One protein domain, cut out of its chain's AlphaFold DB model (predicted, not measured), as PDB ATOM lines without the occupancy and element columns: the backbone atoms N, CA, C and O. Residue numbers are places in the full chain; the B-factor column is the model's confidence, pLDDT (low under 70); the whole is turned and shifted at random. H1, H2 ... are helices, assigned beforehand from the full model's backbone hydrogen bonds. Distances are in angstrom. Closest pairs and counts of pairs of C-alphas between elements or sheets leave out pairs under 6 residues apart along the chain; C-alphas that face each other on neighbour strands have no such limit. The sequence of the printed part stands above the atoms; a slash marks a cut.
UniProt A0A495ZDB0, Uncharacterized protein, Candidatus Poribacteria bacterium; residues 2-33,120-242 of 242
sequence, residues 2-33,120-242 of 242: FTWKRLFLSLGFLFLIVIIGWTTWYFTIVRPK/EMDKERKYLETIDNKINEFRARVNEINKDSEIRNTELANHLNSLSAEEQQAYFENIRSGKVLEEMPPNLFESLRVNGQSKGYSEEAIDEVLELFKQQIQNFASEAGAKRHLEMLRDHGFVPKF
ATOM      1  N   PHE A   2     -14.493 -64.500 -29.395       30.92
ATOM      2  CA  PHE A   2     -13.835 -63.344 -28.782       30.92
ATOM      3  C   PHE A   2     -12.331 -63.464 -29.053       30.92
ATOM      4  O   PHE A   2     -11.675 -64.385 -28.571       30.92
ATOM      5  N   THR A   3     -11.787 -62.609 -29.914       36.44
ATOM      6  CA  THR A   3     -10.370 -62.671 -30.285       36.44
ATOM      7  C   THR A   3      -9.516 -62.067 -29.173       36.44
ATOM      8  O   THR A   3      -9.495 -60.848 -29.017       36.44
ATOM      9  N   TRP A   4      -8.756 -62.909 -28.468       30.97
ATOM     10  CA  TRP A   4      -7.711 -62.561 -27.486       30.97
ATOM     11  C   TRP A   4      -6.748 -61.451 -27.952       30.97
ATOM     12  O   TRP A   4      -6.214 -60.688 -27.156       30.97
ATOM     13  N   LYS A   5      -6.619 -61.280 -29.270       31.53
ATOM     14  CA  LYS A   5      -5.905 -60.191 -29.954       31.53
ATOM     15  C   LYS A   5      -6.382 -58.781 -29.571       31.53
ATOM     16  O   LYS A   5      -5.583 -57.854 -29.601       31.53
ATOM     17  N   ARG A   6      -7.664 -58.603 -29.227       29.95
ATOM     18  CA  ARG A   6      -8.204 -57.307 -28.769       29.95
ATOM     19  C   ARG A   6      -7.902 -57.038 -27.294       29.95
ATOM     20  O   ARG A   6      -7.672 -55.887 -26.956       29.95
ATOM     21  N   LEU A   7      -7.833 -58.085 -26.471       35.84
ATOM     22  CA  LEU A   7      -7.553 -57.993 -25.034       35.84
ATOM     23  C   LEU A   7      -6.104 -57.582 -24.747       35.84
ATOM     24  O   LEU A   7      -5.875 -56.677 -23.961       35.84
ATOM     25  N   PHE A   8      -5.115 -58.169 -25.427       35.78
ATOM     26  CA  PHE A   8      -3.709 -57.800 -25.194       35.78
ATOM     27  C   PHE A   8      -3.351 -56.409 -25.733       35.78
ATOM     28  O   PHE A   8      -2.560 -55.689 -25.123       35.78
ATOM     29  N   LEU A   9      -3.959 -56.008 -26.854       36.97
ATOM     30  CA  LEU A   9      -3.750 -54.680 -27.428       36.97
ATOM     31  C   LEU A   9      -4.482 -53.592 -26.628       36.97
ATOM     32  O   LEU A   9      -3.956 -52.487 -26.516       36.97
ATOM     33  N   SER A  10      -5.658 -53.895 -26.057       37.56
ATOM     34  CA  SER A  10      -6.339 -52.961 -25.158       37.56
ATOM     35  C   SER A  10      -5.587 -52.843 -23.840       37.56
ATOM     36  O   SER A  10      -5.317 -51.724 -23.444       37.56
ATOM     37  N   LEU A  11      -5.147 -53.944 -23.221       39.16
ATOM     38  CA  LEU A  11      -4.528 -53.931 -21.889       39.16
ATOM     39  C   LEU A  11      -3.137 -53.270 -21.859       39.16
ATOM     40  O   LEU A  11      -2.842 -52.492 -20.954       39.16
ATOM     41  N   GLY A  12      -2.294 -53.502 -22.873       37.09
ATOM     42  CA  GLY A  12      -1.003 -52.806 -22.991       37.09
ATOM     43  C   GLY A  12      -1.166 -51.302 -23.249       37.09
ATOM     44  O   GLY A  12      -0.424 -50.478 -22.715       37.09
ATOM     45  N   PHE A  13      -2.191 -50.924 -24.015       45.66
ATOM     46  CA  PHE A  13      -2.531 -49.525 -24.267       45.66
ATOM     47  C   PHE A  13      -3.217 -48.853 -23.063       45.66
ATOM     48  O   PHE A  13      -3.009 -47.668 -22.815       45.66
ATOM     49  N   LEU A  14      -3.964 -49.624 -22.272       45.53
ATOM     50  CA  LEU A  14      -4.590 -49.225 -21.012       45.53
ATOM     51  C   LEU A  14      -3.524 -48.827 -19.991       45.53
ATOM     52  O   LEU A  14      -3.600 -47.757 -19.396       45.53
ATOM     53  N   PHE A  15      -2.462 -49.629 -19.885       49.81
ATOM     54  CA  PHE A  15      -1.308 -49.321 -19.044       49.81
ATOM     55  C   PHE A  15      -0.565 -48.062 -19.522       49.81
ATOM     56  O   PHE A  15      -0.198 -47.207 -18.720       49.81
ATOM     57  N   LEU A  16      -0.421 -47.894 -20.843       47.69
ATOM     58  CA  LEU A  16       0.188 -46.707 -21.446       47.69
ATOM     59  C   LEU A  16      -0.622 -45.429 -21.156       47.69
ATOM     60  O   LEU A  16      -0.033 -44.407 -20.823       47.69
ATOM     61  N   ILE A  17      -1.956 -45.468 -21.249       50.84
ATOM     62  CA  ILE A  17      -2.813 -44.319 -20.912       50.84
ATOM     63  C   ILE A  17      -2.772 -44.022 -19.417       50.84
ATOM     64  O   ILE A  17      -2.727 -42.852 -19.058       50.84
ATOM     65  N   VAL A  18      -2.763 -45.037 -18.554       49.53
ATOM     66  CA  VAL A  18      -2.650 -44.841 -17.101       49.53
ATOM     67  C   VAL A  18      -1.325 -44.153 -16.759       49.53
ATOM     68  O   VAL A  18      -1.326 -43.174 -16.019       49.53
ATOM     69  N   ILE A  19      -0.210 -44.562 -17.373       54.06
ATOM     70  CA  ILE A  19       1.097 -43.931 -17.139       54.06
ATOM     71  C   ILE A  19       1.191 -42.534 -17.778       54.06
ATOM     72  O   ILE A  19       1.687 -41.594 -17.154       54.06
ATOM     73  N   ILE A  20       0.692 -42.342 -19.003       47.28
ATOM     74  CA  ILE A  20       0.658 -41.018 -19.649       47.28
ATOM     75  C   ILE A  20      -0.277 -40.072 -18.883       47.28
ATOM     76  O   ILE A  20       0.034 -38.898 -18.696       47.28
ATOM     77  N   GLY A  21      -1.404 -40.579 -18.388       47.19
ATOM     78  CA  GLY A  21      -2.325 -39.865 -17.514       47.19
ATOM     79  C   GLY A  21      -1.647 -39.465 -16.212       47.19
ATOM     80  O   GLY A  21      -1.762 -38.313 -15.808       47.19
ATOM     81  N   TRP A  22      -0.870 -40.363 -15.604       45.81
ATOM     82  CA  TRP A  22      -0.136 -40.096 -14.367       45.81
ATOM     83  C   TRP A  22       0.957 -39.036 -14.550       45.81
ATOM     84  O   TRP A  22       1.052 -38.087 -13.774       45.81
ATOM     85  N   THR A  23       1.724 -39.125 -15.638       45.38
ATOM     86  CA  THR A  23       2.769 -38.143 -15.977       45.38
ATOM     87  C   THR A  23       2.194 -36.775 -16.357       45.38
ATOM     88  O   THR A  23       2.738 -35.745 -15.955       45.38
ATOM     89  N   THR A  24       1.061 -36.742 -17.063       43.12
ATOM     90  CA  THR A  24       0.362 -35.498 -17.432       43.12
ATOM     91  C   THR A  24      -0.319 -34.852 -16.220       43.12
ATOM     92  O   THR A  24      -0.268 -33.631 -16.066       43.12
ATOM     93  N   TRP A  25      -0.909 -35.654 -15.329       46.97
ATOM     94  CA  TRP A  25      -1.503 -35.217 -14.060       46.97
ATOM     95  C   TRP A  25      -0.458 -34.562 -13.153       46.97
ATOM     96  O   TRP A  25      -0.642 -33.434 -12.695       46.97
ATOM     97  N   TYR A  26       0.696 -35.210 -12.999       48.88
ATOM     98  CA  TYR A  26       1.808 -34.680 -12.223       48.88
ATOM     99  C   TYR A  26       2.303 -33.319 -12.761       48.88
ATOM    100  O   TYR A  26       2.503 -32.373 -12.000       48.88
ATOM    101  N   PHE A  27       2.419 -33.159 -14.084       42.78
ATOM    102  CA  PHE A  27       2.867 -31.900 -14.694       42.78
ATOM    103  C   PHE A  27       1.833 -30.764 -14.649       42.78
ATOM    104  O   PHE A  27       2.212 -29.597 -14.570       42.78
ATOM    105  N   THR A  28       0.540 -31.075 -14.729       41.00
ATOM    106  CA  THR A  28      -0.515 -30.049 -14.812       41.00
ATOM    107  C   THR A  28      -0.970 -29.526 -13.456       41.00
ATOM    108  O   THR A  28      -1.500 -28.422 -13.392       41.00
ATOM    109  N   ILE A  29      -0.735 -30.279 -12.382       43.91
ATOM    110  CA  ILE A  29      -1.255 -29.959 -11.049       43.91
ATOM    111  C   ILE A  29      -0.129 -29.659 -10.064       43.91
ATOM    112  O   ILE A  29      -0.177 -28.652  -9.367       43.91
ATOM    113  N   VAL A  30       0.920 -30.487 -10.047       44.84
ATOM    114  CA  VAL A  30       1.993 -30.368  -9.049       44.84
ATOM    115  C   VAL A  30       3.010 -29.290  -9.443       44.84
ATOM    116  O   VAL A  30       3.523 -28.582  -8.580       44.84
ATOM    117  N   ARG A  31       3.289 -29.097 -10.744       42.22
ATOM    118  CA  ARG A  31       4.281 -28.100 -11.199       42.22
ATOM    119  C   ARG A  31       3.845 -26.623 -11.196       42.22
ATOM    120  O   ARG A  31       4.732 -25.802 -10.974       42.22
ATOM    121  N   PRO A  32       2.585 -26.198 -11.443       36.72
ATOM    122  CA  PRO A  32       2.334 -24.764 -11.631       36.72
ATOM    123  C   PRO A  32       2.398 -23.914 -10.356       36.72
ATOM    124  O   PRO A  32       2.582 -22.705 -10.466       36.72
ATOM    125  N   LYS A  33       2.231 -24.494  -9.158       41.38
ATOM    126  CA  LYS A  33       2.047 -23.694  -7.931       41.38
ATOM    127  C   LYS A  33       3.267 -23.554  -7.027       41.38
ATOM    128  O   LYS A  33       3.327 -22.568  -6.307       41.38
ATOM    129  N   GLU A 120      -1.795 -70.991 -45.812       71.44
ATOM    130  CA  GLU A 120      -2.400 -70.651 -44.517       71.44
ATOM    131  C   GLU A 120      -1.349 -70.644 -43.401       71.44
ATOM    132  O   GLU A 120      -1.339 -69.712 -42.597       71.44
ATOM    133  N   MET A 121      -0.412 -71.599 -43.413       76.00
ATOM    134  CA  MET A 121       0.724 -71.613 -42.481       76.00
ATOM    135  C   MET A 121       1.656 -70.408 -42.680       76.00
ATOM    136  O   MET A 121       2.115 -69.821 -41.703       76.00
ATOM    137  N   ASP A 122       1.907 -69.990 -43.925       82.75
ATOM    138  CA  ASP A 122       2.706 -68.790 -44.214       82.75
ATOM    139  C   ASP A 122       2.007 -67.504 -43.737       82.75
ATOM    140  O   ASP A 122       2.622 -66.649 -43.093       82.75
ATOM    141  N   LYS A 123       0.687 -67.391 -43.959       80.19
ATOM    142  CA  LYS A 123      -0.124 -66.275 -43.436       80.19
ATOM    143  C   LYS A 123      -0.104 -66.221 -41.912       80.19
ATOM    144  O   LYS A 123       0.023 -65.131 -41.352       80.19
ATOM    145  N   GLU A 124      -0.221 -67.365 -41.243       72.75
ATOM    146  CA  GLU A 124      -0.164 -67.450 -39.783       72.75
ATOM    147  C   GLU A 124       1.223 -67.081 -39.247       72.75
ATOM    148  O   GLU A 124       1.327 -66.257 -38.337       72.75
ATOM    149  N   ARG A 125       2.296 -67.580 -39.872       77.88
ATOM    150  CA  ARG A 125       3.680 -67.243 -39.512       77.88
ATOM    151  C   ARG A 125       3.956 -65.747 -39.634       77.88
ATOM    152  O   ARG A 125       4.439 -65.129 -38.688       77.88
ATOM    153  N   LYS A 126       3.587 -65.144 -40.766       82.50
ATOM    154  CA  LYS A 126       3.746 -63.704 -41.012       82.50
ATOM    155  C   LYS A 126       2.915 -62.859 -40.046       82.50
ATOM    156  O   LYS A 126       3.313 -61.763 -39.646       82.50
ATOM    157  N   TYR A 127       1.744 -63.361 -39.664       69.00
ATOM    158  CA  TYR A 127       0.893 -62.719 -38.675       69.00
ATOM    159  C   TYR A 127       1.519 -62.739 -37.269       69.00
ATOM    160  O   TYR A 127       1.517 -61.704 -36.602       69.00
ATOM    161  N   LEU A 128       2.084 -63.873 -36.840       71.44
ATOM    162  CA  LEU A 128       2.798 -63.989 -35.562       71.44
ATOM    163  C   LEU A 128       4.053 -63.110 -35.531       71.44
ATOM    164  O   LEU A 128       4.224 -62.342 -34.593       71.44
ATOM    165  N   GLU A 129       4.843 -63.098 -36.606       73.75
ATOM    166  CA  GLU A 129       6.001 -62.202 -36.742       73.75
ATOM    167  C   GLU A 129       5.594 -60.719 -36.633       73.75
ATOM    168  O   GLU A 129       6.263 -59.907 -35.993       73.75
ATOM    169  N   THR A 130       4.440 -60.356 -37.202       73.56
ATOM    170  CA  THR A 130       3.886 -59.000 -37.069       73.56
ATOM    171  C   THR A 130       3.489 -58.676 -35.625       73.56
ATOM    172  O   THR A 130       3.633 -57.528 -35.202       73.56
ATOM    173  N   ILE A 131       2.971 -59.647 -34.866       68.56
ATOM    174  CA  ILE A 131       2.676 -59.459 -33.440       68.56
ATOM    175  C   ILE A 131       3.969 -59.272 -32.654       68.56
ATOM    176  O   ILE A 131       4.062 -58.306 -31.901       68.56
ATOM    177  N   ASP A 132       4.954 -60.144 -32.845       67.12
ATOM    178  CA  ASP A 132       6.215 -60.093 -32.102       67.12
ATOM    179  C   ASP A 132       6.926 -58.756 -32.307       67.12
ATOM    180  O   ASP A 132       7.356 -58.119 -31.345       67.12
ATOM    181  N   ASN A 133       6.946 -58.256 -33.546       71.62
ATOM    182  CA  ASN A 133       7.484 -56.933 -33.848       71.62
ATOM    183  C   ASN A 133       6.748 -55.816 -33.088       71.62
ATOM    184  O   ASN A 133       7.391 -54.937 -32.514       71.62
ATOM    185  N   LYS A 134       5.413 -55.872 -33.010       63.34
ATOM    186  CA  LYS A 134       4.617 -54.898 -32.241       63.34
ATOM    187  C   LYS A 134       4.836 -55.012 -30.732       63.34
ATOM    188  O   LYS A 134       4.854 -53.991 -30.052       63.34
ATOM    189  N   ILE A 135       5.009 -56.223 -30.203       65.00
ATOM    190  CA  ILE A 135       5.313 -56.450 -28.782       65.00
ATOM    191  C   ILE A 135       6.693 -55.887 -28.441       65.00
ATOM    192  O   ILE A 135       6.851 -55.236 -27.409       65.00
ATOM    193  N   ASN A 136       7.681 -56.092 -29.310       69.50
ATOM    194  CA  ASN A 136       9.024 -55.555 -29.119       69.50
ATOM    195  C   ASN A 136       9.034 -54.023 -29.168       69.50
ATOM    196  O   ASN A 136       9.639 -53.391 -28.302       69.50
ATOM    197  N   GLU A 137       8.312 -53.418 -30.115       66.75
ATOM    198  CA  GLU A 137       8.142 -51.963 -30.171       66.75
ATOM    199  C   GLU A 137       7.449 -51.431 -28.907       66.75
ATOM    200  O   GLU A 137       7.887 -50.445 -28.315       66.75
ATOM    201  N   PHE A 138       6.397 -52.111 -28.445       60.34
ATOM    202  CA  PHE A 138       5.716 -51.758 -27.204       60.34
ATOM    203  C   PHE A 138       6.656 -51.837 -25.996       60.34
ATOM    204  O   PHE A 138       6.714 -50.900 -25.203       60.34
ATOM    205  N   ARG A 139       7.449 -52.909 -25.879       66.25
ATOM    206  CA  ARG A 139       8.440 -53.071 -24.805       66.25
ATOM    207  C   ARG A 139       9.483 -51.956 -24.828       66.25
ATOM    208  O   ARG A 139       9.832 -51.436 -23.773       66.25
ATOM    209  N   ALA A 140       9.958 -51.567 -26.011       70.56
ATOM    210  CA  ALA A 140      10.891 -50.455 -26.156       70.56
ATOM    211  C   ALA A 140      10.282 -49.138 -25.647       70.56
ATOM    212  O   ALA A 140      10.920 -48.447 -24.855       70.56
ATOM    213  N   ARG A 141       9.026 -48.845 -26.013       61.00
ATOM    214  CA  ARG A 141       8.297 -47.658 -25.532       61.00
ATOM    215  C   ARG A 141       8.085 -47.677 -24.017       61.00
ATOM    216  O   ARG A 141       8.255 -46.652 -23.370       61.00
ATOM    217  N   VAL A 142       7.747 -48.828 -23.434       62.81
ATOM    218  CA  VAL A 142       7.621 -48.969 -21.970       62.81
ATOM    219  C   VAL A 142       8.960 -48.706 -21.282       62.81
ATOM    220  O   VAL A 142       9.010 -47.979 -20.294       62.81
ATOM    221  N   ASN A 143      10.057 -49.238 -21.820       67.50
ATOM    222  CA  ASN A 143      11.389 -48.997 -21.269       67.50
ATOM    223  C   ASN A 143      11.793 -47.519 -21.341       67.50
ATOM    224  O   ASN A 143      12.429 -47.021 -20.417       67.50
ATOM    225  N   GLU A 144      11.439 -46.819 -22.417       73.31
ATOM    226  CA  GLU A 144      11.663 -45.377 -22.553       73.31
ATOM    227  C   GLU A 144      10.851 -44.585 -21.521       73.31
ATOM    228  O   GLU A 144      11.414 -43.787 -20.779       73.31
ATOM    229  N   ILE A 145       9.562 -44.899 -21.372       66.62
ATOM    230  CA  ILE A 145       8.693 -44.284 -20.360       66.62
ATOM    231  C   ILE A 145       9.244 -44.484 -18.945       66.62
ATOM    232  O   ILE A 145       9.214 -43.550 -18.141       66.62
ATOM    233  N   ASN A 146       9.752 -45.682 -18.644       68.31
ATOM    234  CA  ASN A 146      10.365 -45.975 -17.355       68.31
ATOM    235  C   ASN A 146      11.614 -45.120 -17.138       68.31
ATOM    236  O   ASN A 146      11.712 -44.471 -16.106       68.31
ATOM    237  N   LYS A 147      12.520 -45.037 -18.122       74.00
ATOM    238  CA  LYS A 147      13.706 -44.167 -18.034       74.00
ATOM    239  C   LYS A 147      13.330 -42.709 -17.794       74.00
ATOM    240  O   LYS A 147      13.911 -42.065 -16.927       74.00
ATOM    241  N   ASP A 148      12.334 -42.204 -18.514       72.38
ATOM    242  CA  ASP A 148      11.860 -40.841 -18.303       72.38
ATOM    243  C   ASP A 148      11.243 -40.669 -16.908       72.38
ATOM    244  O   ASP A 148      11.315 -39.590 -16.320       72.38
ATOM    245  N   SER A 149      10.613 -41.717 -16.368       71.62
ATOM    246  CA  SER A 149      10.072 -41.710 -15.010       71.62
ATOM    247  C   SER A 149      11.169 -41.638 -13.959       71.62
ATOM    248  O   SER A 149      11.049 -40.821 -13.054       71.62
ATOM    249  N   GLU A 150      12.238 -42.420 -14.106       76.56
ATOM    250  CA  GLU A 150      13.409 -42.378 -13.221       76.56
ATOM    251  C   GLU A 150      14.018 -40.970 -13.192       76.56
ATOM    252  O   GLU A 150      14.186 -40.383 -12.125       76.56
ATOM    253  N   ILE A 151      14.243 -40.366 -14.369       76.75
ATOM    254  CA  ILE A 151      14.769 -38.996 -14.478       76.75
ATOM    255  C   ILE A 151      13.866 -38.012 -13.725       76.75
ATOM    256  O   ILE A 151      14.347 -37.216 -12.918       76.75
ATOM    257  N   ARG A 152      12.549 -38.077 -13.945       73.75
ATOM    258  CA  ARG A 152      11.590 -37.181 -13.280       73.75
ATOM    259  C   ARG A 152      11.530 -37.392 -11.772       73.75
ATOM    260  O   ARG A 152      11.386 -36.417 -11.040       73.75
ATOM    261  N   ASN A 153      11.614 -38.632 -11.310       79.62
ATOM    262  CA  ASN A 153      11.614 -38.947  -9.887       79.62
ATOM    263  C   ASN A 153      12.870 -38.385  -9.212       79.62
ATOM    264  O   ASN A 153      12.761 -37.772  -8.152       79.62
ATOM    265  N   THR A 154      14.037 -38.485  -9.858       80.69
ATOM    266  CA  THR A 154      15.271 -37.831  -9.398       80.69
ATOM    267  C   THR A 154      15.151 -36.307  -9.402       80.69
ATOM    268  O   THR A 154      15.522 -35.658  -8.425       80.69
ATOM    269  N   GLU A 155      14.605 -35.704 -10.462       83.06
ATOM    270  CA  GLU A 155      14.350 -34.256 -10.504       83.06
ATOM    271  C   GLU A 155      13.421 -33.806  -9.368       83.06
ATOM    272  O   GLU A 155      13.680 -32.788  -8.723       83.06
ATOM    273  N   LEU A 156      12.363 -34.573  -9.094       81.69
ATOM    274  CA  LEU A 156      11.429 -34.299  -8.008       81.69
ATOM    275  C   LEU A 156      12.102 -34.429  -6.642       81.69
ATOM    276  O   LEU A 156      11.959 -33.533  -5.813       81.69
ATOM    277  N   ALA A 157      12.856 -35.502  -6.409       81.62
ATOM    278  CA  ALA A 157      13.610 -35.695  -5.176       81.62
ATOM    279  C   ALA A 157      14.562 -34.516  -4.919       81.62
ATOM    280  O   ALA A 157      14.543 -33.924  -3.839       81.62
ATOM    281  N   ASN A 158      15.317 -34.104  -5.941       84.81
ATOM    282  CA  ASN A 158      16.210 -32.948  -5.873       84.81
ATOM    283  C   ASN A 158      15.459 -31.645  -5.578       84.81
ATOM    284  O   ASN A 158      15.905 -30.845  -4.754       84.81
ATOM    285  N   HIS A 159      14.308 -31.433  -6.215       86.94
ATOM    286  CA  HIS A 159      13.482 -30.266  -5.944       86.94
ATOM    287  C   HIS A 159      12.975 -30.258  -4.497       86.94
ATOM    288  O   HIS A 159      13.166 -29.265  -3.799       86.94
ATOM    289  N   LEU A 160      12.413 -31.365  -4.005       84.88
ATOM    290  CA  LEU A 160      11.933 -31.461  -2.623       84.88
ATOM    291  C   LEU A 160      13.071 -31.305  -1.607       84.88
ATOM    292  O   LEU A 160      12.873 -30.701  -0.556       84.88
ATOM    293  N   ASN A 161      14.281 -31.770  -1.922       91.81
ATOM    294  CA  ASN A 161      15.465 -31.553  -1.086       91.81
ATOM    295  C   ASN A 161      15.836 -30.068  -0.946       91.81
ATOM    296  O   ASN A 161      16.411 -29.680   0.074       91.81
ATOM    297  N   SER A 162      15.500 -29.230  -1.932       92.44
ATOM    298  CA  SER A 162      15.728 -27.780  -1.863       92.44
ATOM    299  C   SER A 162      14.716 -27.033  -0.985       92.44
ATOM    300  O   SER A 162      15.006 -25.918  -0.558       92.44
ATOM    301  N   LEU A 163      13.575 -27.655  -0.670       88.50
ATOM    302  CA  LEU A 163      12.504 -27.063   0.135       88.50
ATOM    303  C   LEU A 163      12.807 -27.097   1.643       88.50
ATOM    304  O   LEU A 163      13.645 -27.882   2.109       88.50
ATOM    305  N   SER A 164      12.110 -26.264   2.417       94.19
ATOM    306  CA  SER A 164      12.114 -26.299   3.885       94.19
ATOM    307  C   SER A 164      11.432 -27.566   4.432       94.19
ATOM    308  O   SER A 164      10.768 -28.304   3.700       94.19
ATOM    309  N   ALA A 165      11.594 -27.842   5.731       95.62
ATOM    310  CA  ALA A 165      10.925 -28.978   6.372       95.62
ATOM    311  C   ALA A 165       9.394 -28.833   6.336       95.62
ATOM    312  O   ALA A 165       8.686 -29.791   6.028       95.62
ATOM    313  N   GLU A 166       8.888 -27.620   6.570       94.56
ATOM    314  CA  GLU A 166       7.461 -27.293   6.537       94.56
ATOM    315  C   GLU A 166       6.874 -27.474   5.133       94.56
ATOM    316  O   GLU A 166       5.784 -28.023   4.979       94.56
ATOM    317  N   GLU A 167       7.610 -27.065   4.098       89.44
ATOM    318  CA  GLU A 167       7.204 -27.219   2.699       89.44
ATOM    319  C   GLU A 167       7.177 -28.693   2.270       89.44
ATOM    320  O   GLU A 167       6.226 -29.137   1.619       89.44
ATOM    321  N   GLN A 168       8.177 -29.485   2.679       89.88
ATOM    322  CA  GLN A 168       8.170 -30.933   2.453       89.88
ATOM    323  C   GLN A 168       6.989 -31.602   3.162       89.88
ATOM    324  O   GLN A 168       6.292 -32.430   2.570       89.88
ATOM    325  N   GLN A 169       6.734 -31.237   4.419       91.75
ATOM    326  CA  GLN A 169       5.622 -31.789   5.180       91.75
ATOM    327  C   GLN A 169       4.281 -31.431   4.528       91.75
ATOM    328  O   GLN A 169       3.451 -32.317   4.325       91.75
ATOM    329  N   ALA A 170       4.089 -30.174   4.118       87.69
ATOM    330  CA  ALA A 170       2.887 -29.732   3.417       87.69
ATOM    331  C   ALA A 170       2.662 -30.494   2.101       87.69
ATOM    332  O   ALA A 170       1.529 -30.865   1.790       87.69
ATOM    333  N   TYR A 171       3.728 -30.785   1.348       85.44
ATOM    334  CA  TYR A 171       3.649 -31.600   0.134       85.44
ATOM    335  C   TYR A 171       3.065 -32.993   0.412       85.44
ATOM    336  O   TYR A 171       2.104 -33.402  -0.244       85.44
ATOM    337  N   PHE A 172       3.593 -33.712   1.409       86.19
ATOM    338  CA  PHE A 172       3.089 -35.047   1.748       86.19
ATOM    339  C   PHE A 172       1.705 -35.004   2.403       86.19
ATOM    340  O   PHE A 172       0.880 -35.867   2.106       86.19
ATOM    341  N   GLU A 173       1.397 -33.990   3.214       88.19
ATOM    342  CA  GLU A 173       0.051 -33.794   3.767       88.19
ATOM    343  C   GLU A 173      -0.998 -33.553   2.678       88.19
ATOM    344  O   GLU A 173      -2.103 -34.095   2.749       88.19
ATOM    345  N   ASN A 174      -0.664 -32.817   1.616       84.50
ATOM    346  CA  ASN A 174      -1.572 -32.628   0.481       84.50
ATOM    347  C   ASN A 174      -1.889 -33.954  -0.234       84.50
ATOM    348  O   ASN A 174      -3.009 -34.139  -0.716       84.50
ATOM    349  N   ILE A 175      -0.930 -34.886  -0.288       82.50
ATOM    350  CA  ILE A 175      -1.151 -36.232  -0.834       82.50
ATOM    351  C   ILE A 175      -2.036 -37.048   0.118       82.50
ATOM    352  O   ILE A 175      -3.054 -37.584  -0.316       82.50
ATOM    353  N   ARG A 176      -1.686 -37.105   1.413       84.75
ATOM    354  CA  ARG A 176      -2.415 -37.878   2.439       84.75
ATOM    355  C   ARG A 176      -3.873 -37.460   2.573       84.75
ATOM    356  O   ARG A 176      -4.753 -38.311   2.663       84.75
ATOM    357  N   SER A 177      -4.119 -36.150   2.574       84.94
ATOM    358  CA  SER A 177      -5.455 -35.556   2.685       84.94
ATOM    359  C   SER A 177      -6.280 -35.666   1.402       84.94
ATOM    360  O   SER A 177      -7.457 -35.316   1.397       84.94
ATOM    361  N   GLY A 178      -5.669 -36.115   0.304       78.44
ATOM    362  CA  GLY A 178      -6.298 -36.161  -1.007       78.44
ATOM    363  C   GLY A 178      -6.563 -34.787  -1.620       78.44
ATOM    364  O   GLY A 178      -7.234 -34.703  -2.643       78.44
ATOM    365  N   LYS A 179      -5.991 -33.711  -1.070       79.62
ATOM    366  CA  LYS A 179      -6.095 -32.357  -1.631       79.62
ATOM    367  C   LYS A 179      -5.537 -32.268  -3.055       79.62
ATOM    368  O   LYS A 179      -6.041 -31.504  -3.870       79.62
ATOM    369  N   VAL A 180      -4.572 -33.125  -3.398       71.50
ATOM    370  CA  VAL A 180      -4.094 -33.309  -4.784       71.50
ATOM    371  C   VAL A 180      -5.213 -33.658  -5.778       71.50
ATOM    372  O   VAL A 180      -5.076 -33.411  -6.973       71.50
ATOM    373  N   LEU A 181      -6.332 -34.221  -5.304       72.75
ATOM    374  CA  LEU A 181      -7.502 -34.526  -6.125       72.75
ATOM    375  C   LEU A 181      -8.345 -33.288  -6.426       72.75
ATOM    376  O   LEU A 181      -8.925 -33.202  -7.505       72.75
ATOM    377  N   GLU A 182      -8.413 -32.337  -5.496       75.75
ATOM    378  CA  GLU A 182      -9.158 -31.083  -5.668       75.75
ATOM    379  C   GLU A 182      -8.510 -30.187  -6.720       75.75
ATOM    380  O   GLU A 182      -9.183 -29.428  -7.414       75.75
ATOM    381  N   GLU A 183      -7.193 -30.295  -6.860       70.19
ATOM    382  CA  GLU A 183      -6.441 -29.544  -7.854       70.19
ATOM    383  C   GLU A 183      -6.518 -30.168  -9.256       70.19
ATOM    384  O   GLU A 183      -6.006 -29.586 -10.215       70.19
ATOM    385  N   MET A 184      -7.191 -31.317  -9.410       68.62
ATOM    386  CA  MET A 184      -7.410 -31.917 -10.722       68.62
ATOM    387  C   MET A 184      -8.246 -31.028 -11.634       68.62
ATOM    388  O   MET A 184      -9.266 -30.485 -11.203       68.62
ATOM    389  N   PRO A 185      -7.894 -30.941 -12.933       75.81
ATOM    390  CA  PRO A 185      -8.769 -30.318 -13.906       75.81
ATOM    391  C   PRO A 185     -10.156 -30.973 -13.830       75.81
ATOM    392  O   PRO A 185     -10.254 -32.196 -13.984       75.81
ATOM    393  N   PRO A 186     -11.242 -30.198 -13.652       73.81
ATOM    394  CA  PRO A 186     -12.581 -30.754 -13.435       73.81
ATOM    395  C   PRO A 186     -13.065 -31.613 -14.613       73.81
ATOM    396  O   PRO A 186     -13.891 -32.503 -14.441       73.81
ATOM    397  N   ASN A 187     -12.497 -31.393 -15.802       81.12
ATOM    398  CA  ASN A 187     -12.840 -32.102 -17.033       81.12
ATOM    399  C   ASN A 187     -11.778 -33.131 -17.455       81.12
ATOM    400  O   ASN A 187     -11.784 -33.557 -18.608       81.12
ATOM    401  N   LEU A 188     -10.849 -33.523 -16.572       78.12
ATOM    402  CA  LEU A 188      -9.748 -34.432 -16.915       78.12
ATOM    403  C   LEU A 188     -10.256 -35.753 -17.513       78.12
ATOM    404  O   LEU A 188      -9.892 -36.108 -18.632       78.12
ATOM    405  N   PHE A 189     -11.123 -36.465 -16.789       80.81
ATOM    406  CA  PHE A 189     -11.624 -37.772 -17.226       80.81
ATOM    407  C   PHE A 189     -12.485 -37.679 -18.487       80.81
ATOM    408  O   PHE A 189     -12.401 -38.550 -19.347       80.81
ATOM    409  N   GLU A 190     -13.248 -36.597 -18.636       84.00
ATOM    410  CA  GLU A 190     -14.046 -36.371 -19.840       84.00
ATOM    411  C   GLU A 190     -13.157 -36.053 -21.050       84.00
ATOM    412  O   GLU A 190     -13.368 -36.579 -22.139       84.00
ATOM    413  N   SER A 191     -12.086 -35.277 -20.861       77.06
ATOM    414  CA  SER A 191     -11.091 -35.029 -21.907       77.06
ATOM    415  C   SER A 191     -10.391 -36.320 -22.346       77.06
ATOM    416  O   SER A 191     -10.228 -36.561 -23.546       77.06
ATOM    417  N   LEU A 192     -10.028 -37.186 -21.393       75.06
ATOM    418  CA  LEU A 192      -9.456 -38.501 -21.684       75.06
ATOM    419  C   LEU A 192     -10.447 -39.401 -22.431       75.06
ATOM    420  O   LEU A 192     -10.053 -40.067 -23.390       75.06
ATOM    421  N   ARG A 193     -11.730 -39.371 -22.050       81.38
ATOM    422  CA  ARG A 193     -12.800 -40.100 -22.740       81.38
ATOM    423  C   ARG A 193     -12.949 -39.650 -24.191       81.38
ATOM    424  O   ARG A 193     -12.862 -40.483 -25.091       81.38
ATOM    425  N   VAL A 194     -13.102 -38.345 -24.428       78.81
ATOM    426  CA  VAL A 194     -13.229 -37.764 -25.778       78.81
ATOM    427  C   VAL A 194     -12.010 -38.103 -26.641       78.81
ATOM    428  O   VAL A 194     -12.151 -38.486 -27.805       78.81
ATOM    429  N   ASN A 195     -10.802 -38.033 -26.074       76.12
ATOM    430  CA  ASN A 195      -9.579 -38.437 -26.766       76.12
ATOM    431  C   ASN A 195      -9.611 -39.928 -27.140       76.12
ATOM    432  O   ASN A 195      -9.341 -40.286 -28.288       76.12
ATOM    433  N   GLY A 196     -10.002 -40.798 -26.206       71.44
ATOM    434  CA  GLY A 196     -10.172 -42.226 -26.466       71.44
ATOM    435  C   GLY A 196     -11.155 -42.499 -27.611       71.44
ATOM    436  O   GLY A 196     -10.833 -43.216 -28.560       71.44
ATOM    437  N   GLN A 197     -12.317 -41.850 -27.587       73.88
ATOM    438  CA  GLN A 197     -13.330 -41.988 -28.635       73.88
ATOM    439  C   GLN A 197     -12.807 -41.513 -29.999       73.88
ATOM    440  O   GLN A 197     -12.994 -42.199 -31.003       73.88
ATOM    441  N   SER A 198     -12.078 -40.390 -30.046       71.19
ATOM    442  CA  SER A 198     -11.493 -39.854 -31.289       71.19
ATOM    443  C   SER A 198     -10.471 -40.787 -31.947       71.19
ATOM    444  O   SER A 198     -10.269 -40.739 -33.160       71.19
ATOM    445  N   LYS A 199      -9.853 -41.672 -31.159       75.31
ATOM    446  CA  LYS A 199      -8.917 -42.701 -31.630       75.31
ATOM    447  C   LYS A 199      -9.608 -44.017 -32.004       75.31
ATOM    448  O   LYS A 199      -8.934 -44.969 -32.389       75.31
ATOM    449  N   GLY A 200     -10.940 -44.066 -31.923       72.44
ATOM    450  CA  GLY A 200     -11.750 -45.214 -32.324       72.44
ATOM    451  C   GLY A 200     -11.795 -46.350 -31.300       72.44
ATOM    452  O   GLY A 200     -12.101 -47.482 -31.676       72.44
ATOM    453  N   TYR A 201     -11.481 -46.083 -30.027       71.44
ATOM    454  CA  TYR A 201     -11.644 -47.075 -28.960       71.44
ATOM    455  C   TYR A 201     -13.122 -47.248 -28.589       71.44
ATOM    456  O   TYR A 201     -13.910 -46.308 -28.695       71.44
ATOM    457  N   SER A 202     -13.504 -48.458 -28.165       80.44
ATOM    458  CA  SER A 202     -14.861 -48.712 -27.673       80.44
ATOM    459  C   SER A 202     -15.089 -48.027 -26.329       80.44
ATOM    460  O   SER A 202     -14.169 -47.910 -25.523       80.44
ATOM    461  N   GLU A 203     -16.330 -47.616 -26.079       81.56
ATOM    462  CA  GLU A 203     -16.738 -46.982 -24.820       81.56
ATOM    463  C   GLU A 203     -16.423 -47.869 -23.609       81.56
ATOM    464  O   GLU A 203     -15.787 -47.409 -22.670       81.56
ATOM    465  N   GLU A 204     -16.719 -49.168 -23.704       81.06
ATOM    466  CA  GLU A 204     -16.398 -50.172 -22.678       81.06
ATOM    467  C   GLU A 204     -14.902 -50.201 -22.326       81.06
ATOM    468  O   GLU A 204     -14.539 -50.228 -21.154       81.06
ATOM    469  N   ALA A 205     -14.026 -50.156 -23.336       72.50
ATOM    470  CA  ALA A 205     -12.585 -50.172 -23.109       72.50
ATOM    471  C   ALA A 205     -12.113 -48.857 -22.483       72.50
ATOM    472  O   ALA A 205     -11.247 -48.870 -21.617       72.50
ATOM    473  N   ILE A 206     -12.676 -47.724 -22.911       72.25
ATOM    474  CA  ILE A 206     -12.360 -46.412 -22.346       72.25
ATOM    475  C   ILE A 206     -12.777 -46.357 -20.876       72.25
ATOM    476  O   ILE A 206     -11.972 -45.955 -20.041       72.25
ATOM    477  N   ASP A 207     -13.995 -46.780 -20.544       80.00
ATOM    478  CA  ASP A 207     -14.491 -46.745 -19.171       80.00
ATOM    479  C   ASP A 207     -13.681 -47.668 -18.247       80.00
ATOM    480  O   ASP A 207     -13.326 -47.249 -17.147       80.00
ATOM    481  N   GLU A 208     -13.284 -48.861 -18.707       77.75
ATOM    482  CA  GLU A 208     -12.388 -49.749 -17.950       77.75
ATOM    483  C   GLU A 208     -11.036 -49.075 -17.645       77.75
ATOM    484  O   GLU A 208     -10.563 -49.112 -16.504       77.75
ATOM    485  N   VAL A 209     -10.437 -48.390 -18.631       72.56
ATOM    486  CA  VAL A 209      -9.192 -47.620 -18.434       72.56
ATOM    487  C   VAL A 209      -9.394 -46.528 -17.389       72.56
ATOM    488  O   VAL A 209      -8.563 -46.345 -16.499       72.56
ATOM    489  N   LEU A 210     -10.474 -45.759 -17.530       76.69
ATOM    490  CA  LEU A 210     -10.720 -44.592 -16.694       76.69
ATOM    491  C   LEU A 210     -11.013 -44.995 -15.251       76.69
ATOM    492  O   LEU A 210     -10.531 -44.318 -14.349       76.69
ATOM    493  N   GLU A 211     -11.742 -46.086 -15.016       80.81
ATOM    494  CA  GLU A 211     -11.971 -46.606 -13.664       80.81
ATOM    495  C   GLU A 211     -10.669 -47.068 -13.001       80.81
ATOM    496  O   GLU A 211     -10.386 -46.681 -11.865       80.81
ATOM    497  N   LEU A 212      -9.811 -47.793 -13.725       75.00
ATOM    498  CA  LEU A 212      -8.491 -48.177 -13.212       75.00
ATOM    499  C   LEU A 212      -7.620 -46.953 -12.899       75.00
ATOM    500  O   LEU A 212      -6.939 -46.913 -11.870       75.00
ATOM    501  N   PHE A 213      -7.674 -45.924 -13.746       73.88
ATOM    502  CA  PHE A 213      -6.941 -44.683 -13.520       73.88
ATOM    503  C   PHE A 213      -7.467 -43.910 -12.303       73.88
ATOM    504  O   PHE A 213      -6.675 -43.459 -11.474       73.88
ATOM    505  N   LYS A 214      -8.794 -43.811 -12.134       79.38
ATOM    506  CA  LYS A 214      -9.416 -43.221 -10.936       79.38
ATOM    507  C   LYS A 214      -8.970 -43.944  -9.675       79.38
ATOM    508  O   LYS A 214      -8.575 -43.292  -8.710       79.38
ATOM    509  N   GLN A 215      -8.993 -45.274  -9.692       79.75
ATOM    510  CA  GLN A 215      -8.584 -46.079  -8.549       79.75
ATOM    511  C   GLN A 215      -7.104 -45.864  -8.212       79.75
ATOM    512  O   GLN A 215      -6.756 -45.731  -7.040       79.75
ATOM    513  N   GLN A 216      -6.223 -45.773  -9.214       74.69
ATOM    514  CA  GLN A 216      -4.817 -45.436  -8.979       74.69
ATOM    515  C   GLN A 216      -4.643 -44.056  -8.346       74.69
ATOM    516  O   GLN A 216      -3.915 -43.928  -7.363       74.69
ATOM    517  N   ILE A 217      -5.321 -43.041  -8.882       74.75
ATOM    518  CA  ILE A 217      -5.266 -41.676  -8.356       74.75
ATOM    519  C   ILE A 217      -5.743 -41.642  -6.896       74.75
ATOM    520  O   ILE A 217      -5.084 -41.045  -6.048       74.75
ATOM    521  N   GLN A 218      -6.843 -42.328  -6.578       79.94
ATOM    522  CA  GLN A 218      -7.355 -42.438  -5.208       79.94
ATOM    523  C   GLN A 218      -6.381 -43.175  -4.283       79.94
ATOM    524  O   GLN A 218      -6.152 -42.747  -3.157       79.94
ATOM    525  N   ASN A 219      -5.763 -44.257  -4.762       76.56
ATOM    526  CA  ASN A 219      -4.758 -44.994  -3.998       76.56
ATOM    527  C   ASN A 219      -3.514 -44.142  -3.717       76.56
ATOM    528  O   ASN A 219      -2.931 -44.261  -2.640       76.56
ATOM    529  N   PHE A 220      -3.105 -43.293  -4.662       76.81
ATOM    530  CA  PHE A 220      -2.022 -42.332  -4.466       76.81
ATOM    531  C   PHE A 220      -2.404 -41.253  -3.446       76.81
ATOM    532  O   PHE A 220      -1.633 -40.972  -2.532       76.81
ATOM    533  N   ALA A 221      -3.610 -40.703  -3.567       81.81
ATOM    534  CA  ALA A 221      -4.194 -39.688  -2.694       81.81
ATOM    535  C   ALA A 221      -4.685 -40.266  -1.350       81.81
ATOM    536  O   ALA A 221      -5.833 -40.084  -0.947       81.81
ATOM    537  N   SER A 222      -3.820 -41.023  -0.680       84.62
ATOM    538  CA  SER A 222      -4.090 -41.671   0.600       84.62
ATOM    539  C   SER A 222      -2.820 -41.733   1.445       84.62
ATOM    540  O   SER A 222      -1.717 -41.561   0.926       84.62
ATOM    541  N   GLU A 223      -2.944 -42.063   2.734       88.75
ATOM    542  CA  GLU A 223      -1.783 -42.293   3.610       88.75
ATOM    543  C   GLU A 223      -0.824 -43.348   3.039       88.75
ATOM    544  O   GLU A 223       0.389 -43.153   2.968       88.75
ATOM    545  N   ALA A 224      -1.376 -44.471   2.574       87.94
ATOM    546  CA  ALA A 224      -0.585 -45.547   1.990       87.94
ATOM    547  C   ALA A 224       0.099 -45.107   0.686       87.94
ATOM    548  O   ALA A 224       1.229 -45.513   0.414       87.94
ATOM    549  N   GLY A 225      -0.573 -44.277  -0.114       78.56
ATOM    550  CA  GLY A 225      -0.012 -43.688  -1.326       78.56
ATOM    551  C   GLY A 225       1.131 -42.723  -1.027       78.56
ATOM    552  O   GLY A 225       2.209 -42.872  -1.599       78.56
ATOM    553  N   ALA A 226       0.946 -41.818  -0.065       82.94
ATOM    554  CA  ALA A 226       1.978 -40.893   0.395       82.94
ATOM    555  C   ALA A 226       3.216 -41.632   0.921       82.94
ATOM    556  O   ALA A 226       4.341 -41.270   0.577       82.94
ATOM    557  N   LYS A 227       3.024 -42.708   1.697       88.06
ATOM    558  CA  LYS A 227       4.127 -43.540   2.194       88.06
ATOM    559  C   LYS A 227       4.917 -44.195   1.058       88.06
ATOM    560  O   LYS A 227       6.142 -44.099   1.046       88.06
ATOM    561  N   ARG A 228       4.233 -44.820   0.092       84.12
ATOM    562  CA  ARG A 228       4.889 -45.427  -1.082       84.12
ATOM    563  C   ARG A 228       5.632 -44.389  -1.914       84.12
ATOM    564  O   ARG A 228       6.735 -44.649  -2.375       84.12
ATOM    565  N   HIS A 229       5.037 -43.212  -2.093       86.62
ATOM    566  CA  HIS A 229       5.663 -42.108  -2.818       86.62
ATOM    567  C   HIS A 229       6.931 -41.616  -2.115       86.62
ATOM    568  O   HIS A 229       7.942 -41.367  -2.761       86.62
ATOM    569  N   LEU A 230       6.908 -41.543  -0.783       86.75
ATOM    570  CA  LEU A 230       8.068 -41.189   0.028       86.75
ATOM    571  C   LEU A 230       9.186 -42.242  -0.054       86.75
ATOM    572  O   LEU A 230      10.361 -41.887  -0.067       86.75
ATOM    573  N   GLU A 231       8.843 -43.532  -0.070       87.75
ATOM    574  CA  GLU A 231       9.804 -44.628  -0.277       87.75
ATOM    575  C   GLU A 231      10.435 -44.549  -1.671       87.75
ATOM    576  O   GLU A 231      11.654 -44.479  -1.774       87.75
ATOM    577  N   MET A 232       9.613 -44.413  -2.714       88.25
ATOM    578  CA  MET A 232      10.090 -44.231  -4.085       88.25
ATOM    579  C   MET A 232      11.034 -43.028  -4.200       88.25
ATOM    580  O   MET A 232      12.100 -43.133  -4.795       88.25
ATOM    581  N   LEU A 233      10.697 -41.890  -3.589       84.50
ATOM    582  CA  LEU A 233      11.559 -40.710  -3.622       84.50
ATOM    583  C   LEU A 233      12.881 -40.911  -2.872       84.50
ATOM    584  O   LEU A 233      13.901 -40.374  -3.304       84.50
ATOM    585  N   ARG A 234      12.889 -41.685  -1.779       91.25
ATOM    586  CA  ARG A 234      14.125 -42.040  -1.062       91.25
ATOM    587  C   ARG A 234      15.080 -42.834  -1.948       91.25
ATOM    588  O   ARG A 234      16.266 -42.518  -1.958       91.25
ATOM    589  N   ASP A 235      14.560 -43.761  -2.750       91.00
ATOM    590  CA  ASP A 235      15.364 -44.512  -3.726       91.00
ATOM    591  C   ASP A 235      16.007 -43.592  -4.783       91.00
ATOM    592  O   ASP A 235      17.024 -43.933  -5.381       91.00
ATOM    593  N   HIS A 236      15.458 -42.386  -4.963       87.25
ATOM    594  CA  HIS A 236      15.947 -41.361  -5.886       87.25
ATOM    595  C   HIS A 236      16.706 -40.215  -5.189       87.25
ATOM    596  O   HIS A 236      16.919 -39.160  -5.788       87.25
ATOM    597  N   GLY A 237      17.134 -40.406  -3.934       91.81
ATOM    598  CA  GLY A 237      17.987 -39.463  -3.203       91.81
ATOM    599  C   GLY A 237      17.245 -38.380  -2.413       91.81
ATOM    600  O   GLY A 237      17.867 -37.410  -1.978       91.81
ATOM    601  N   PHE A 238      15.932 -38.507  -2.210       92.88
ATOM    602  CA  PHE A 238      15.187 -37.604  -1.329       92.88
ATOM    603  C   PHE A 238      15.554 -37.829   0.147       92.88
ATOM    604  O   PHE A 238      15.534 -38.960   0.634       92.88
ATOM    605  N   VAL A 239      15.826 -36.742   0.870       95.62
ATOM    606  CA  VAL A 239      16.149 -36.730   2.301       95.62
ATOM    607  C   VAL A 239      15.063 -35.941   3.047       95.62
ATOM    608  O   VAL A 239      15.053 -34.705   2.983       95.62
ATOM    609  N   PRO A 240      14.138 -36.628   3.747       93.69
ATOM    610  CA  PRO A 240      13.113 -35.973   4.553       93.69
ATOM    611  C   PRO A 240      13.732 -35.137   5.678       93.69
ATOM    612  O   PRO A 240      14.649 -35.592   6.359       93.69
ATOM    613  N   LYS A 241      13.213 -33.923   5.882       93.75
ATOM    614  CA  LYS A 241      13.647 -32.987   6.938       93.75
ATOM    615  C   LYS A 241      12.660 -32.873   8.109       93.75
ATOM    616  O   LYS A 241      12.876 -32.041   8.988       93.75
ATOM    617  N   PHE A 242      11.582 -33.656   8.090       86.75
ATOM    618  CA  PHE A 242      10.489 -33.656   9.068       86.75
ATOM    619  C   PHE A 242      10.403 -34.983   9.827       86.75
ATOM    620  O   PHE A 242      10.895 -36.005   9.291       86.75
TER     621      PHE A 242
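What this domain is: This is residues 2 to 33 and 120 to 242 of the 242 residues of an uncharacterized protein of Candidatus Poribacteria bacterium (UniProt A0A495ZDB0). Look first for one very long helix, H2, which makes one long side of a loose rod; H1 runs beside it, and H6 of the helical hairpin H5 and H6 packs on H1 on the side away from H2. Near the end of H2, H7 sits crosswise to it with H3 packed on H7 and the short H4 close by, while residues 120 to 130 of H2 stick out at the opposite end. The printed part has 155 residues with seven named helices, H1 to H7 in order, and no named strand; the class is all helix. It is loose, with a radius of gyration of the C-alphas of 19.1 A and spans of 67 by 31 by 25 A.

How they stand to each other: Begin with H2, residues 120 to 162. H1, residues 4 to 30, is close to it but not clearly touching, at a shallow tilt of 17 degrees, the same way; the closest C-alphas, of Leu 16 and Val 142, are 7.8 A apart. Residues 10 to 21 of H1 touch H6, residues 203 to 220, at a steep tilt of 44 degrees, the same way, with the C-alphas of Leu 14 and Val 209 closest at 5.5 A. H5, residues 188 to 198, forms a hairpin with H6 at a shallow tilt of 27 degrees, opposite ways; the C-alphas of Gly 196 and Ile 206 are closest at 6.3 A. Residues 153 to 157 of H2 touch H7, residues 223 to 235, about perpendicular at 88 degrees, closest at the C-alphas of Ala 157 and Leu 233, 5.6 A. H3, residues 165 to 176, touches H7 at a steep tilt of 50 degrees, opposite ways; the C-alphas of Arg 176 and Glu 223 are closest at 4.6 A. H6 and H7 only just touch, only at the corner by their link, with 3 pairs of C-alphas within 8 A; the closest are Asn 219 and Gly 225, 5.6 A. H4, residues 179 to 182, touches no helix; its C-alpha 180 is 7.7 A from that of Ile 29, their closest pair. H2 is apart from H5 and H6. Every O i to N i+4 pair is within hydrogen-bond range in H2, H3, H5, H6 and H7, and 22 of 23 are in H1; H4 is too short for such a pair.

Where its parts are: Find C-alpha 120 at (-2.400, -70.651, -44.517); from there H2 runs 63.1 A to C-alpha 162 at (15.728, -27.780, -1.863). H1 spans 38.3 A and H6 25.5 A. H7 ends at C-alpha 235, (15.364, -44.512, -3.726).

The domain as a whole: Residues 34 to 119 are not printed, and C-alphas 33 and 120 are 59.7 A apart across the cut. The links printed whole are tight. The mean pLDDT of the printed part is 71.5; 47 residues are under 70, among them residues 2 to 33.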